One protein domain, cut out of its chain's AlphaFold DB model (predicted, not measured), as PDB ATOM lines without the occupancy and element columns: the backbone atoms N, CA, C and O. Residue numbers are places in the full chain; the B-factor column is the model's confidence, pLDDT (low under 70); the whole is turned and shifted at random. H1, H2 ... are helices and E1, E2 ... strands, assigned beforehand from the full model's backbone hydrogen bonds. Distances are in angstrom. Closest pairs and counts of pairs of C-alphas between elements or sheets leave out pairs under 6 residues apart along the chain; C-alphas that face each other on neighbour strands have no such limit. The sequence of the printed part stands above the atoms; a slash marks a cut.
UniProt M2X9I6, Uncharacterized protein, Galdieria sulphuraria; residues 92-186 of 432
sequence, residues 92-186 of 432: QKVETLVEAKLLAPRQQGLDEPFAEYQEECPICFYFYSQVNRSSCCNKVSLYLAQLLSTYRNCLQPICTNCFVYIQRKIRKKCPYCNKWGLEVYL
ATOM      1  N   GLN A  92     -41.091 -16.110  19.015       95.00
ATOM      2  CA  GLN A  92     -42.409 -16.598  18.585       95.00
ATOM      3  C   GLN A  92     -42.789 -16.114  17.180       95.00
ATOM      4  O   GLN A  92     -43.393 -16.844  16.396       95.00
ATOM      5  N   LYS A  93     -42.422 -14.877  16.830       94.81
ATOM      6  CA  LYS A  93     -42.693 -14.317  15.504       94.81
ATOM      7  C   LYS A  93     -41.815 -14.965  14.441       94.81
ATOM      8  O   LYS A  93     -42.292 -15.220  13.339       94.81
ATOM      9  N   VAL A  94     -40.546 -15.229  14.758       95.50
ATOM     10  CA  VAL A  94     -39.644 -15.968  13.861       95.50
ATOM     11  C   VAL A  94     -40.191 -17.372  13.621       95.50
ATOM     12  O   VAL A  94     -40.300 -17.778  12.469       95.50
ATOM     13  N   GLU A  95     -40.596 -18.069  14.681       96.44
ATOM     14  CA  GLU A  95     -41.185 -19.410  14.610       96.44
ATOM     15  C   GLU A  95     -42.462 -19.420  13.760       96.44
ATOM     16  O   GLU A  95     -42.547 -20.183  12.801       96.44
ATOM     17  N   THR A  96     -43.375 -18.467  13.982       96.69
ATOM     18  CA  THR A  96     -44.599 -18.307  13.170       96.69
ATOM     19  C   THR A  96     -44.282 -18.114  11.679       96.69
ATOM     20  O   THR A  96     -44.956 -18.666  10.811       96.69
ATOM     21  N   LEU A  97     -43.247 -17.331  11.343       96.12
ATOM     22  CA  LEU A  97     -42.836 -17.109   9.950       96.12
ATOM     23  C   LEU A  97     -42.188 -18.348   9.318       96.12
ATOM     24  O   LEU A  97     -42.345 -18.570   8.114       96.12
ATOM     25  N   VAL A  98     -41.474 -19.148  10.112       96.38
ATOM     26  CA  VAL A  98     -40.911 -20.435   9.682       96.38
ATOM     27  C   VAL A  98     -42.029 -21.449   9.434       96.38
ATOM     28  O   VAL A  98     -42.057 -22.070   8.371       96.38
ATOM     29  N   GLU A  99     -42.989 -21.573  10.352       96.38
ATOM     30  CA  GLU A  99     -44.162 -22.448  10.201       96.38
ATOM     31  C   GLU A  99     -45.007 -22.065   8.980       96.38
ATOM     32  O   GLU A  99     -45.431 -22.928   8.209       96.38
ATOM     33  N   ALA A 100     -45.170 -20.761   8.735       96.38
ATOM     34  CA  ALA A 100     -45.832 -20.228   7.546       96.38
ATOM     35  C   ALA A 100     -45.015 -20.390   6.246       96.38
ATOM     36  O   ALA A 100     -45.477 -19.972   5.182       96.38
ATOM     37  N   LYS A 101     -43.805 -20.973   6.304       95.94
ATOM     38  CA  LYS A 101     -42.863 -21.133   5.178       95.94
ATOM     39  C   LYS A 101     -42.493 -19.814   4.488       95.94
ATOM     40  O   LYS A 101     -42.151 -19.794   3.306       95.94
ATOM     41  N   LEU A 102     -42.556 -18.705   5.221       95.75
ATOM     42  CA  LEU A 102     -42.100 -17.393   4.757       95.75
ATOM     43  C   LEU A 102     -40.604 -17.188   5.023       95.75
ATOM     44  O   LEU A 102     -39.978 -16.329   4.403       95.75
ATOM     45  N   LEU A 103     -40.035 -17.988   5.926       97.00
ATOM     46  CA  LEU A 103     -38.638 -17.948   6.331       97.00
ATOM     47  C   LEU A 103     -38.074 -19.374   6.405       97.00
ATOM     48  O   LEU A 103     -38.785 -20.307   6.774       97.00
ATOM     49  N   ALA A 104     -36.797 -19.548   6.072       97.00
ATOM     50  CA  ALA A 104     -36.102 -20.824   6.199       97.00
ATOM     51  C   ALA A 104     -36.048 -21.270   7.676       97.00
ATOM     52  O   ALA A 104     -35.928 -20.419   8.569       97.00
ATOM     53  N   PRO A 105     -36.078 -22.579   7.969       96.81
ATOM     54  CA  PRO A 105     -35.952 -23.075   9.334       96.81
ATOM     55  C   PRO A 105     -34.618 -22.672   9.977       96.81
ATOM     56  O   PRO A 105     -33.584 -22.556   9.314       96.81
ATOM     57  N   ARG A 106     -34.624 -22.480  11.302       96.12
ATOM     58  CA  ARG A 106     -33.400 -22.241  12.081       96.12
ATOM     59  C   ARG A 106     -32.650 -23.558  12.264       96.12
ATOM     60  O   ARG A 106     -32.825 -24.252  13.257       96.12
ATOM     61  N   GLN A 107     -31.820 -23.904  11.291       94.44
ATOM     62  CA  GLN A 107     -30.910 -25.042  11.391       94.44
ATOM     63  C   GLN A 107     -29.538 -24.593  11.891       94.44
ATOM     64  O   GLN A 107     -29.114 -23.455  11.666       94.44
ATOM     65  N   GLN A 108     -28.833 -25.496  12.570       95.75
ATOM     66  CA  GLN A 108     -27.406 -25.327  12.806       95.75
ATOM     67  C   GLN A 108     -26.679 -25.554  11.479       95.75
ATOM     68  O   GLN A 108     -26.932 -26.542  10.797       95.75
ATOM     69  N   GLY A 109     -25.831 -24.604  11.095       95.06
ATOM     70  CA  GLY A 109     -25.048 -24.718   9.871       95.06
ATOM     71  C   GLY A 109     -23.925 -25.743  10.022       95.06
ATOM     72  O   GLY A 109     -23.477 -26.004  11.140       95.06
ATOM     73  N   LEU A 110     -23.482 -26.311   8.901       96.06
ATOM     74  CA  LEU A 110     -22.344 -27.231   8.835       96.06
ATOM     75  C   LEU A 110     -21.125 -26.528   8.230       96.06
ATOM     76  O   LEU A 110     -21.281 -25.689   7.346       96.06
ATOM     77  N   ASP A 111     -19.925 -26.862   8.710       95.69
ATOM     78  CA  ASP A 111     -18.658 -26.309   8.195       95.69
ATOM     79  C   ASP A 111     -18.298 -26.857   6.805       95.69
ATOM     80  O   ASP A 111     -17.609 -26.204   6.026       95.69
ATOM     81  N   GLU A 112     -18.756 -28.070   6.490       93.38
ATOM     82  CA  GLU A 112     -18.466 -28.757   5.233       93.38
ATOM     83  C   GLU A 112     -19.754 -28.966   4.420       93.38
ATOM     84  O   GLU A 112     -20.811 -29.247   5.001       93.38
ATOM     85  N   PRO A 113     -19.688 -28.864   3.079       90.88
ATOM     86  CA  PRO A 113     -20.837 -29.119   2.225       90.88
ATOM     87  C   PRO A 113     -21.238 -30.594   2.321       90.88
ATOM     88  O   PRO A 113     -20.433 -31.499   2.096       90.88
ATOM     89  N   PHE A 114     -22.511 -30.837   2.618       89.56
ATOM     90  CA  PHE A 114     -23.112 -32.169   2.606       89.56
ATOM     91  C   PHE A 114     -24.087 -32.269   1.426       89.56
ATOM     92  O   PHE A 114     -24.537 -31.246   0.919       89.56
ATOM     93  N   ALA A 115     -24.442 -33.476   0.973       83.75
ATOM     94  CA  ALA A 115     -25.250 -33.661  -0.246       83.75
ATOM     95  C   ALA A 115     -26.567 -32.849  -0.255       83.75
ATOM     96  O   ALA A 115     -26.986 -32.348  -1.300       83.75
ATOM     97  N   GLU A 116     -27.179 -32.686   0.921       80.19
ATOM     98  CA  GLU A 116     -28.411 -31.919   1.152       80.19
ATOM     99  C   GLU A 116     -28.160 -30.431   1.472       80.19
ATOM    100  O   GLU A 116     -29.076 -29.621   1.386       80.19
ATOM    101  N   TYR A 117     -26.928 -30.061   1.831       83.69
ATOM    102  CA  TYR A 117     -26.523 -28.738   2.314       83.69
ATOM    103  C   TYR A 117     -25.655 -28.058   1.255       83.69
ATOM    104  O   TYR A 117     -24.429 -28.010   1.365       83.69
ATOM    105  N   GLN A 118     -26.298 -27.581   0.192       86.94
ATOM    106  CA  GLN A 118     -25.593 -27.043  -0.976       86.94
ATOM    107  C   GLN A 118     -25.392 -25.528  -0.916       86.94
ATOM    108  O   GLN A 118     -24.549 -24.997  -1.636       86.94
ATOM    109  N   GLU A 119     -26.155 -24.821  -0.077       93.25
ATOM    110  CA  GLU A 119     -26.139 -23.360  -0.058       93.25
ATOM    111  C   GLU A 119     -25.376 -22.828   1.157       93.25
ATOM    112  O   GLU A 119     -25.770 -23.014   2.310       93.25
ATOM    113  N   GLU A 120     -24.267 -22.144   0.880       96.00
ATOM    114  CA  GLU A 120     -23.447 -21.450   1.868       96.00
ATOM    115  C   GLU A 120     -24.022 -20.058   2.150       96.00
ATOM    116  O   GLU A 120     -24.312 -19.300   1.225       96.00
ATOM    117  N   CYS A 121     -24.165 -19.677   3.421       96.88
ATOM    118  CA  CYS A 121     -24.476 -18.291   3.768       96.88
ATOM    119  C   CYS A 121     -23.179 -17.462   3.818       96.88
ATOM    120  O   CYS A 121     -22.364 -17.696   4.704       96.88
ATOM    121  N   PRO A 122     -22.998 -16.410   2.999       95.06
ATOM    122  CA  PRO A 122     -21.729 -15.687   2.894       95.06
ATOM    123  C   PRO A 122     -21.493 -14.704   4.058       95.06
ATOM    124  O   PRO A 122     -20.538 -13.936   4.036       95.06
ATOM    125  N   ILE A 123     -22.381 -14.682   5.061       95.50
ATOM    126  CA  ILE A 123     -22.202 -13.901   6.293       95.50
ATOM    127  C   ILE A 123     -21.513 -14.750   7.364       95.50
ATOM    128  O   ILE A 123     -20.645 -14.249   8.072       95.50
ATOM    129  N   CYS A 124     -21.928 -16.010   7.513       97.31
ATOM    130  CA  CYS A 124     -21.402 -16.915   8.535       97.31
ATOM    131  C   CYS A 124     -20.555 -18.066   7.974       97.31
ATOM    132  O   CYS A 124     -19.959 -18.777   8.771       97.31
ATOM    133  N   PHE A 125     -20.489 -18.228   6.649       96.69
ATOM    134  CA  PHE A 125     -19.727 -19.252   5.920       96.69
ATOM    135  C   PHE A 125     -20.091 -20.702   6.274       96.69
ATOM    136  O   PHE A 125     -19.301 -21.615   6.066       96.69
ATOM    137  N   TYR A 126     -21.300 -20.923   6.799       97.38
ATOM    138  CA  TYR A 126     -21.837 -22.262   7.026       97.38
ATOM    139  C   TYR A 126     -22.778 -22.681   5.894       97.38
ATOM    140  O   TYR A 126     -23.482 -21.846   5.310       97.38
ATOM    141  N   PHE A 127     -22.841 -23.989   5.656       96.62
ATOM    142  CA  PHE A 127     -23.752 -24.634   4.717       96.62
ATOM    143  C   PHE A 127     -25.076 -24.996   5.394       96.62
ATOM    144  O   PHE A 127     -25.106 -25.455   6.541       96.62
ATOM    145  N   TYR A 128     -26.178 -24.811   4.670       96.06
ATOM    146  CA  TYR A 128     -27.541 -25.067   5.142       96.06
ATOM    147  C   TYR A 128     -28.337 -25.840   4.085       96.06
ATOM    148  O   TYR A 128     -28.093 -25.695   2.887       96.06
ATOM    149  N   SER A 129     -29.313 -26.639   4.526       95.06
ATOM    150  CA  SER A 129     -30.219 -27.342   3.602       95.06
ATOM    151  C   SER A 129     -31.225 -26.391   2.949       95.06
ATOM    152  O   SER A 129     -31.589 -26.552   1.787       95.06
ATOM    153  N   GLN A 130     -31.643 -25.361   3.691       95.12
ATOM    154  CA  GLN A 130     -32.535 -24.306   3.227       95.12
ATOM    155  C   GLN A 130     -32.023 -22.950   3.711       95.12
ATOM    156  O   GLN A 130     -31.663 -22.782   4.878       95.12
ATOM    157  N   VAL A 131     -32.035 -21.959   2.824       96.25
ATOM    158  CA  VAL A 131     -31.659 -20.574   3.130       96.25
ATOM    159  C   VAL A 131     -32.631 -19.610   2.475       96.25
ATOM    160  O   VAL A 131     -33.271 -19.903   1.466       96.25
ATOM    161  N   ASN A 132     -32.731 -18.421   3.055       96.19
ATOM    162  CA  ASN A 132     -33.521 -17.347   2.477       96.19
ATOM    163  C   ASN A 132     -32.740 -16.681   1.343       96.19
ATOM    164  O   ASN A 132     -31.513 -16.632   1.379       96.19
ATOM    165  N   ARG A 133     -33.430 -16.092   0.370       93.94
ATOM    166  CA  ARG A 133     -32.815 -15.268  -0.678       93.94
ATOM    167  C   ARG A 133     -33.228 -13.816  -0.487       93.94
ATOM    168  O   ARG A 133     -34.409 -13.521  -0.309       93.94
ATOM    169  N   SER A 134     -32.267 -12.896  -0.496       92.56
ATOM    170  CA  SER A 134     -32.565 -11.461  -0.392       92.56
ATOM    171  C   SER A 134     -33.246 -10.933  -1.657       92.56
ATOM    172  O   SER A 134     -32.749 -11.165  -2.754       92.56
ATOM    173  N   SER A 135     -34.334 -10.171  -1.523       87.75
ATOM    174  CA  SER A 135     -35.040  -9.539  -2.656       87.75
ATOM    175  C   SER A 135     -34.741  -8.044  -2.813       87.75
ATOM    176  O   SER A 135     -34.922  -7.481  -3.893       87.75
ATOM    177  N   CYS A 136     -34.240  -7.379  -1.767       80.94
ATOM    178  CA  CYS A 136     -34.059  -5.920  -1.734       80.94
ATOM    179  C   CYS A 136     -33.129  -5.370  -2.827       80.94
ATOM    180  O   CYS A 136     -33.211  -4.201  -3.212       80.94
ATOM    181  N   CYS A 137     -32.236  -6.206  -3.346       69.50
ATOM    182  CA  CYS A 137     -31.277  -5.799  -4.356       69.50
ATOM    183  C   CYS A 137     -31.788  -5.996  -5.798       69.50
ATOM    184  O   CYS A 137     -31.143  -5.511  -6.721       69.50
ATOM    185  N   ASN A 138     -32.975  -6.588  -5.993       61.22
ATOM    186  CA  ASN A 138     -33.602  -6.759  -7.313       61.22
ATOM    187  C   ASN A 138     -34.438  -5.542  -7.747       61.22
ATOM    188  O   ASN A 138     -34.827  -5.441  -8.904       61.22
ATOM    189  N   LYS A 139     -34.700  -4.579  -6.847       58.38
ATOM    190  CA  LYS A 139     -35.489  -3.374  -7.175       58.38
ATOM    191  C   LYS A 139     -34.724  -2.356  -8.047       58.38
ATOM    192  O   LYS A 139     -35.272  -1.306  -8.363       58.38
ATOM    193  N   VAL A 140     -33.463  -2.612  -8.428       52.75
ATOM    194  CA  VAL A 140     -32.802  -1.814  -9.482       52.75
ATOM    195  C   VAL A 140     -33.288  -2.323 -10.832       52.75
ATOM    196  O   VAL A 140     -32.771  -3.306 -11.338       52.75
ATOM    197  N   SER A 141     -34.301  -1.634 -11.359       51.38
ATOM    198  CA  SER A 141     -34.772  -1.644 -12.746       51.38
ATOM    199  C   SER A 141     -34.684  -3.003 -13.449       51.38
ATOM    200  O   SER A 141     -33.703  -3.306 -14.127       51.38
ATOM    201  N   LEU A 142     -35.763  -3.788 -13.345       53.44
ATOM    202  CA  LEU A 142     -36.017  -4.997 -14.149       53.44
ATOM    203  C   LEU A 142     -35.660  -4.813 -15.638       53.44
ATOM    204  O   LEU A 142     -35.236  -5.758 -16.288       53.44
ATOM    205  N   TYR A 143     -35.736  -3.580 -16.145       56.59
ATOM    206  CA  TYR A 143     -35.380  -3.220 -17.514       56.59
ATOM    207  C   TYR A 143     -33.882  -3.323 -17.863       56.59
ATOM    208  O   TYR A 143     -33.543  -3.463 -19.031       56.59
ATOM    209  N   LEU A 144     -32.974  -3.239 -16.885       59.12
ATOM    210  CA  LEU A 144     -31.517  -3.307 -17.100       59.12
ATOM    211  C   LEU A 144     -30.911  -4.632 -16.624       59.12
ATOM    212  O   LEU A 144     -29.938  -5.101 -17.210       59.12
ATOM    213  N   ALA A 145     -31.514  -5.269 -15.613       56.84
ATOM    214  CA  ALA A 145     -31.091  -6.580 -15.114       56.84
ATOM    215  C   ALA A 145     -31.224  -7.696 -16.169       56.84
ATOM    216  O   ALA A 145     -30.510  -8.690 -16.107       56.84
ATOM    217  N   GLN A 146     -32.113  -7.520 -17.152       57.56
ATOM    218  CA  GLN A 146     -32.309  -8.475 -18.244       57.56
ATOM    219  C   GLN A 146     -31.249  -8.337 -19.353       57.56
ATOM    220  O   GLN A 146     -30.913  -9.322 -20.000       57.56
ATOM    221  N   LEU A 147     -30.678  -7.138 -19.529       60.78
ATOM    222  CA  LEU A 147     -29.645  -6.844 -20.534       60.78
ATOM    223  C   LEU A 147     -28.218  -7.055 -20.009       60.78
ATOM    224  O   LEU A 147     -27.307  -7.344 -20.778       60.78
ATOM    225  N   LEU A 148     -28.008  -6.943 -18.695       58.84
ATOM    226  CA  LEU A 148     -26.707  -7.154 -18.065       58.84
ATOM    227  C   LEU A 148     -26.692  -8.492 -17.324       58.84
ATOM    228  O   LEU A 148     -26.788  -8.539 -16.101       58.84
ATOM    229  N   SER A 149     -26.493  -9.583 -18.068       52.66
ATOM    230  CA  SER A 149     -26.191 -10.929 -17.535       52.66
ATOM    231  C   SER A 149     -25.052 -10.925 -16.487       52.66
ATOM    232  O   SER A 149     -25.006 -11.757 -15.579       52.66
ATOM    233  N   THR A 150     -24.166  -9.925 -16.543       52.78
ATOM    234  CA  THR A 150     -23.070  -9.683 -15.591       52.78
ATOM    235  C   THR A 150     -23.507  -9.027 -14.275       52.78
ATOM    236  O   THR A 150     -22.836  -9.207 -13.259       52.78
ATOM    237  N   TYR A 151     -24.648  -8.331 -14.239       49.09
ATOM    238  CA  TYR A 151     -25.284  -7.861 -13.004       49.09
ATOM    239  C   TYR A 151     -26.202  -8.957 -12.468       49.09
ATOM    240  O   TYR A 151     -27.421  -8.820 -12.373       49.09
ATOM    241  N   ARG A 152     -25.593 -10.094 -12.121       50.53
ATOM    242  CA  ARG A 152     -26.284 -11.211 -11.488       50.53
ATOM    243  C   ARG A 152     -26.757 -10.768 -10.103       50.53
ATOM    244  O   ARG A 152     -26.020 -10.796  -9.121       50.53
ATOM    245  N   ASN A 153     -27.991 -10.273 -10.104       53.81
ATOM    246  CA  ASN A 153     -29.020 -10.330  -9.079       53.81
ATOM    247  C   ASN A 153     -28.498 -10.815  -7.728       53.81
ATOM    248  O   ASN A 153     -28.200 -11.993  -7.542       53.81
ATOM    249  N   CYS A 154     -28.428  -9.888  -6.779       62.12
ATOM    250  CA  CYS A 154     -28.113 -10.122  -5.375       62.12
ATOM    251  C   CYS A 154     -29.251 -10.899  -4.676       62.12
ATOM    252  O   CYS A 154     -29.862 -10.430  -3.716       62.12
ATOM    253  N   LEU A 155     -29.500 -12.110  -5.165       83.69
ATOM    254  CA  LEU A 155     -30.234 -13.203  -4.544       83.69
ATOM    255  C   LEU A 155     -29.258 -13.979  -3.663       83.69
ATOM    256  O   LEU A 155     -29.088 -15.194  -3.794       83.69
ATOM    257  N   GLN A 156     -28.534 -13.249  -2.820       91.00
ATOM    258  CA  GLN A 156     -27.532 -13.864  -1.974       91.00
ATOM    259  C   GLN A 156     -28.252 -14.721  -0.924       91.00
ATOM    260  O   GLN A 156     -29.244 -14.262  -0.340       91.00
ATOM    261  N   PRO A 157     -27.809 -15.968  -0.720       94.69
ATOM    262  CA  PRO A 157     -28.357 -16.835   0.310       94.69
ATOM    263  C   PRO A 157     -28.060 -16.255   1.697       94.69
ATOM    264  O   PRO A 157     -26.940 -15.856   1.995       94.69
ATOM    265  N   ILE A 158     -29.063 -16.167   2.565       96.25
ATOM    266  CA  ILE A 158     -28.927 -15.702   3.948       96.25
ATOM    267  C   ILE A 158     -29.631 -16.701   4.862       96.25
ATOM    268  O   ILE A 158     -30.840 -16.928   4.747       96.25
ATOM    269  N   CYS A 159     -28.900 -17.272   5.819       97.38
ATOM    270  CA  CYS A 159     -29.513 -18.122   6.831       97.38
ATOM    271  C   CYS A 159     -30.406 -17.298   7.772       97.38
ATOM    272  O   CYS A 159     -30.204 -16.097   7.984       97.38
ATOM    273  N   THR A 160     -31.398 -17.944   8.375       97.31
ATOM    274  CA  THR A 160     -32.383 -17.262   9.225       97.31
ATOM    275  C   THR A 160     -31.753 -16.563  10.428       97.31
ATOM    276  O   THR A 160     -32.151 -15.451  10.766       97.31
ATOM    277  N   ASN A 161     -30.701 -17.144  11.017       96.88
ATOM    278  CA  ASN A 161     -29.975 -16.527  12.129       96.88
ATOM    279  C   ASN A 161     -29.334 -15.189  11.732       96.88
ATOM    280  O   ASN A 161     -29.504 -14.191  12.433       96.88
ATOM    281  N   CYS A 162     -28.639 -15.141  10.592       97.00
ATOM    282  CA  CYS A 162     -28.023 -13.910  10.099       97.00
ATOM    283  C   CYS A 162     -29.072 -12.869   9.692       97.00
ATOM    284  O   CYS A 162     -28.893 -11.686   9.975       97.00
ATOM    285  N   PHE A 163     -30.181 -13.293   9.078       96.25
ATOM    286  CA  PHE A 163     -31.280 -12.390   8.737       96.25
ATOM    287  C   PHE A 163     -31.893 -11.736   9.983       96.25
ATOM    288  O   PHE A 163     -31.971 -10.509  10.044       96.25
ATOM    289  N   VAL A 164     -32.258 -12.529  10.997       95.75
ATOM    290  CA  VAL A 164     -32.808 -12.010  12.263       95.75
ATOM    291  C   VAL A 164     -31.802 -11.079  12.937       95.75
ATOM    292  O   VAL A 164     -32.168  -9.983  13.350       95.75
ATOM    293  N   TYR A 165     -30.518 -11.445  12.963       94.56
ATOM    294  CA  TYR A 165     -29.468 -10.584  13.511       94.56
ATOM    295  C   TYR A 165     -29.385  -9.219  12.807       94.56
ATOM    296  O   TYR A 165     -29.264  -8.191  13.472       94.56
ATOM    297  N   ILE A 166     -29.492  -9.177  11.475       94.12
ATOM    298  CA  ILE A 166     -29.526  -7.912  10.719       94.12
ATOM    299  C   ILE A 166     -30.781  -7.105  11.061       94.12
ATOM    300  O   ILE A 166     -30.706  -5.888  11.216       94.12
ATOM    301  N   GLN A 167     -31.927  -7.769  11.190       93.00
ATOM    302  CA  GLN A 167     -33.200  -7.109  11.461       93.00
ATOM    303  C   GLN A 167     -33.306  -6.497  12.864       93.00
ATOM    304  O   GLN A 167     -34.039  -5.520  13.038       93.00
ATOM    305  N   ARG A 168     -32.576  -7.049  13.839       92.62
ATOM    306  CA  ARG A 168     -32.459  -6.512  15.207       92.62
ATOM    307  C   ARG A 168     -31.576  -5.264  15.283       92.62
ATOM    308  O   ARG A 168     -31.673  -4.470  16.212       92.62
ATOM    309  N   LYS A 169     -30.714  -5.027  14.285       88.75
ATOM    310  CA  LYS A 169     -29.907  -3.801  14.242       88.75
ATOM    311  C   LYS A 169     -30.770  -2.582  13.916       88.75
ATOM    312  O   LYS A 169     -31.639  -2.623  13.050       88.75
ATOM    313  N   ILE A 170     -30.407  -1.445  14.519       81.50
ATOM    314  CA  ILE A 170     -31.020  -0.122  14.277       81.50
ATOM    315  C   ILE A 170     -31.053   0.208  12.773       81.50
ATOM    316  O   ILE A 170     -32.003   0.800  12.263       81.50
ATOM    317  N   ARG A 171     -30.016  -0.202  12.032       84.25
ATOM    318  CA  ARG A 171     -29.890   0.027  10.590       84.25
ATOM    319  C   ARG A 171     -30.192  -1.263   9.826       84.25
ATOM    320  O   ARG A 171     -29.284  -2.039   9.541       84.25
ATOM    321  N   LYS A 172     -31.463  -1.450   9.455       88.81
ATOM    322  CA  LYS A 172     -31.996  -2.573   8.651       88.81
ATOM    323  C   LYS A 172     -31.583  -2.491   7.171       88.81
ATOM    324  O   LYS A 172     -32.426  -2.495   6.267       88.81
ATOM    325  N   LYS A 173     -30.283  -2.333   6.922       92.00
ATOM    326  CA  LYS A 173     -29.707  -2.262   5.579       92.00
ATOM    327  C   LYS A 173     -29.256  -3.642   5.122       92.00
ATOM    328  O   LYS A 173     -28.754  -4.438   5.912       92.00
ATOM    329  N   CYS A 174     -29.407  -3.906   3.833       92.19
ATOM    330  CA  CYS A 174     -28.858  -5.097   3.211       92.19
ATOM    331  C   CYS A 174     -27.323  -5.082   3.292       92.19
ATOM    332  O   CYS A 174     -26.724  -4.093   2.863       92.19
ATOM    333  N   PRO A 175     -26.675  -6.162   3.763       91.94
ATOM    334  CA  PRO A 175     -25.218  -6.223   3.853       91.94
ATOM    335  C   PRO A 175     -24.526  -6.224   2.481       91.94
ATOM    336  O   PRO A 175     -23.356  -5.878   2.403       91.94
ATOM    337  N   TYR A 176     -25.238  -6.576   1.403       89.62
ATOM    338  CA  TYR A 176     -24.656  -6.681   0.059       89.62
ATOM    339  C   TYR A 176     -24.810  -5.399  -0.762       89.62
ATOM    340  O   TYR A 176     -23.849  -4.923  -1.348       89.62
ATOM    341  N   CYS A 177     -26.019  -4.824  -0.809       89.25
ATOM    342  CA  CYS A 177     -26.301  -3.638  -1.627       89.25
ATOM    343  C   CYS A 177     -26.508  -2.348  -0.818       89.25
ATOM    344  O   CYS A 177     -26.849  -1.320  -1.398       89.25
ATOM    345  N   ASN A 178     -26.356  -2.387   0.514       89.94
ATOM    346  CA  ASN A 178     -26.512  -1.247   1.433       89.94
ATOM    347  C   ASN A 178     -27.873  -0.512   1.335       89.94
ATOM    348  O   ASN A 178     -28.031   0.607   1.825       89.94
ATOM    349  N   LYS A 179     -28.877  -1.142   0.710       89.38
ATOM    350  CA  LYS A 179     -30.240  -0.618   0.586       89.38
ATOM    351  C   LYS A 179     -31.047  -0.879   1.848       89.38
ATOM    352  O   LYS A 179     -30.894  -1.918   2.485       89.38
ATOM    353  N   TRP A 180     -31.930   0.053   2.178       90.31
ATOM    354  CA  TRP A 180     -32.913  -0.114   3.244       90.31
ATOM    355  C   TRP A 180     -34.009  -1.102   2.845       90.31
ATOM    356  O   TRP A 180     -34.286  -1.276   1.659       90.31
ATOM    357  N   GLY A 181     -34.637  -1.724   3.846       88.06
ATOM    358  CA  GLY A 181     -35.724  -2.673   3.619       88.06
ATOM    359  C   GLY A 181     -35.203  -4.006   3.095       88.06
ATOM    360  O   GLY A 181     -35.565  -4.428   1.999       88.06
ATOM    361  N   LEU A 182     -34.317  -4.655   3.862       92.00
ATOM    362  CA  LEU A 182     -33.914  -6.033   3.584       92.00
ATOM    363  C   LEU A 182     -35.142  -6.944   3.687       92.00
ATOM    364  O   LEU A 182     -35.559  -7.339   4.773       92.00
ATOM    365  N   GLU A 183     -35.705  -7.259   2.533       91.62
ATOM    366  CA  GLU A 183     -36.726  -8.275   2.344       91.62
ATOM    367  C   GLU A 183     -36.034  -9.582   1.934       91.62
ATOM    368  O   GLU A 183     -35.042  -9.580   1.192       91.62
ATOM    369  N   VAL A 184     -36.547 -10.698   2.443       94.50
ATOM    370  CA  VAL A 184     -36.104 -12.041   2.075       94.50
ATOM    371  C   VAL A 184     -37.307 -12.879   1.677       94.50
ATOM    372  O   VAL A 184     -38.421 -12.624   2.131       94.50
ATOM    373  N   TYR A 185     -37.077 -13.874   0.832       94.62
ATOM    374  CA  TYR A 185     -38.072 -14.881   0.494       94.62
ATOM    375  C   TYR A 185     -37.441 -16.268   0.564       94.62
ATOM    376  O   TYR A 185     -36.247 -16.435   0.299       94.62
ATOM    377  N   LEU A 186     -38.246 -17.264   0.917       94.94
ATOM    378  CA  LEU A 186     -37.848 -18.660   0.850       94.94
ATOM    379  C   LEU A 186     -38.090 -19.169  -0.580       94.94
ATOM    380  O   LEU A 186     -39.233 -19.116  -1.048       94.94
TER     381      LEU A 186
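Overview. This is residues 92 to 186 of the 432 residues of an uncharacterized protein of Galdieria sulphuraria (UniProt M2X9I6). There is little regular structure: long loops make a body around the short strand E1, with H1 and H3 at one end, while residues 146 to 151, after H2, stick out at the other. Short antiparallel pairings tie E1 to residues 157 to 158 and 184 to 185. The printed part has 95 residues, in order H1, E1, H2, H3, mostly helix, with 24 residues in named elements; it is compact, radius of gyration of the C-alphas 14.0 A, spanning 37 by 33 by 23 A.

Along the chain. H3, residues 160 to 168, is 12.3 A long and begins at C-alpha 160 (-32.383, -17.262, 9.225). E1 is residues 132 to 134, H2 residues 142 to 145. H1, residues 92 to 99, begins at (-42.409, -16.598, 18.585).

Arrangement. The closest C-alphas of H3 and E1, Thr 160 and Asn 132, are 6.8 A apart. H1 and H3 are only just apart, closest 8.1 A. Every O i to N i+4 pair is within hydrogen-bond range in H1 and H3; H2 is too short for one.

Size, cuts and confidence. The C-alphas farthest apart, Gln 92 and Leu 147, are 42.3 A apart. The printed part has no cut. Links H1 to E1 and H2 to H3 are long. Residues 137 to 154 have pLDDT under 70.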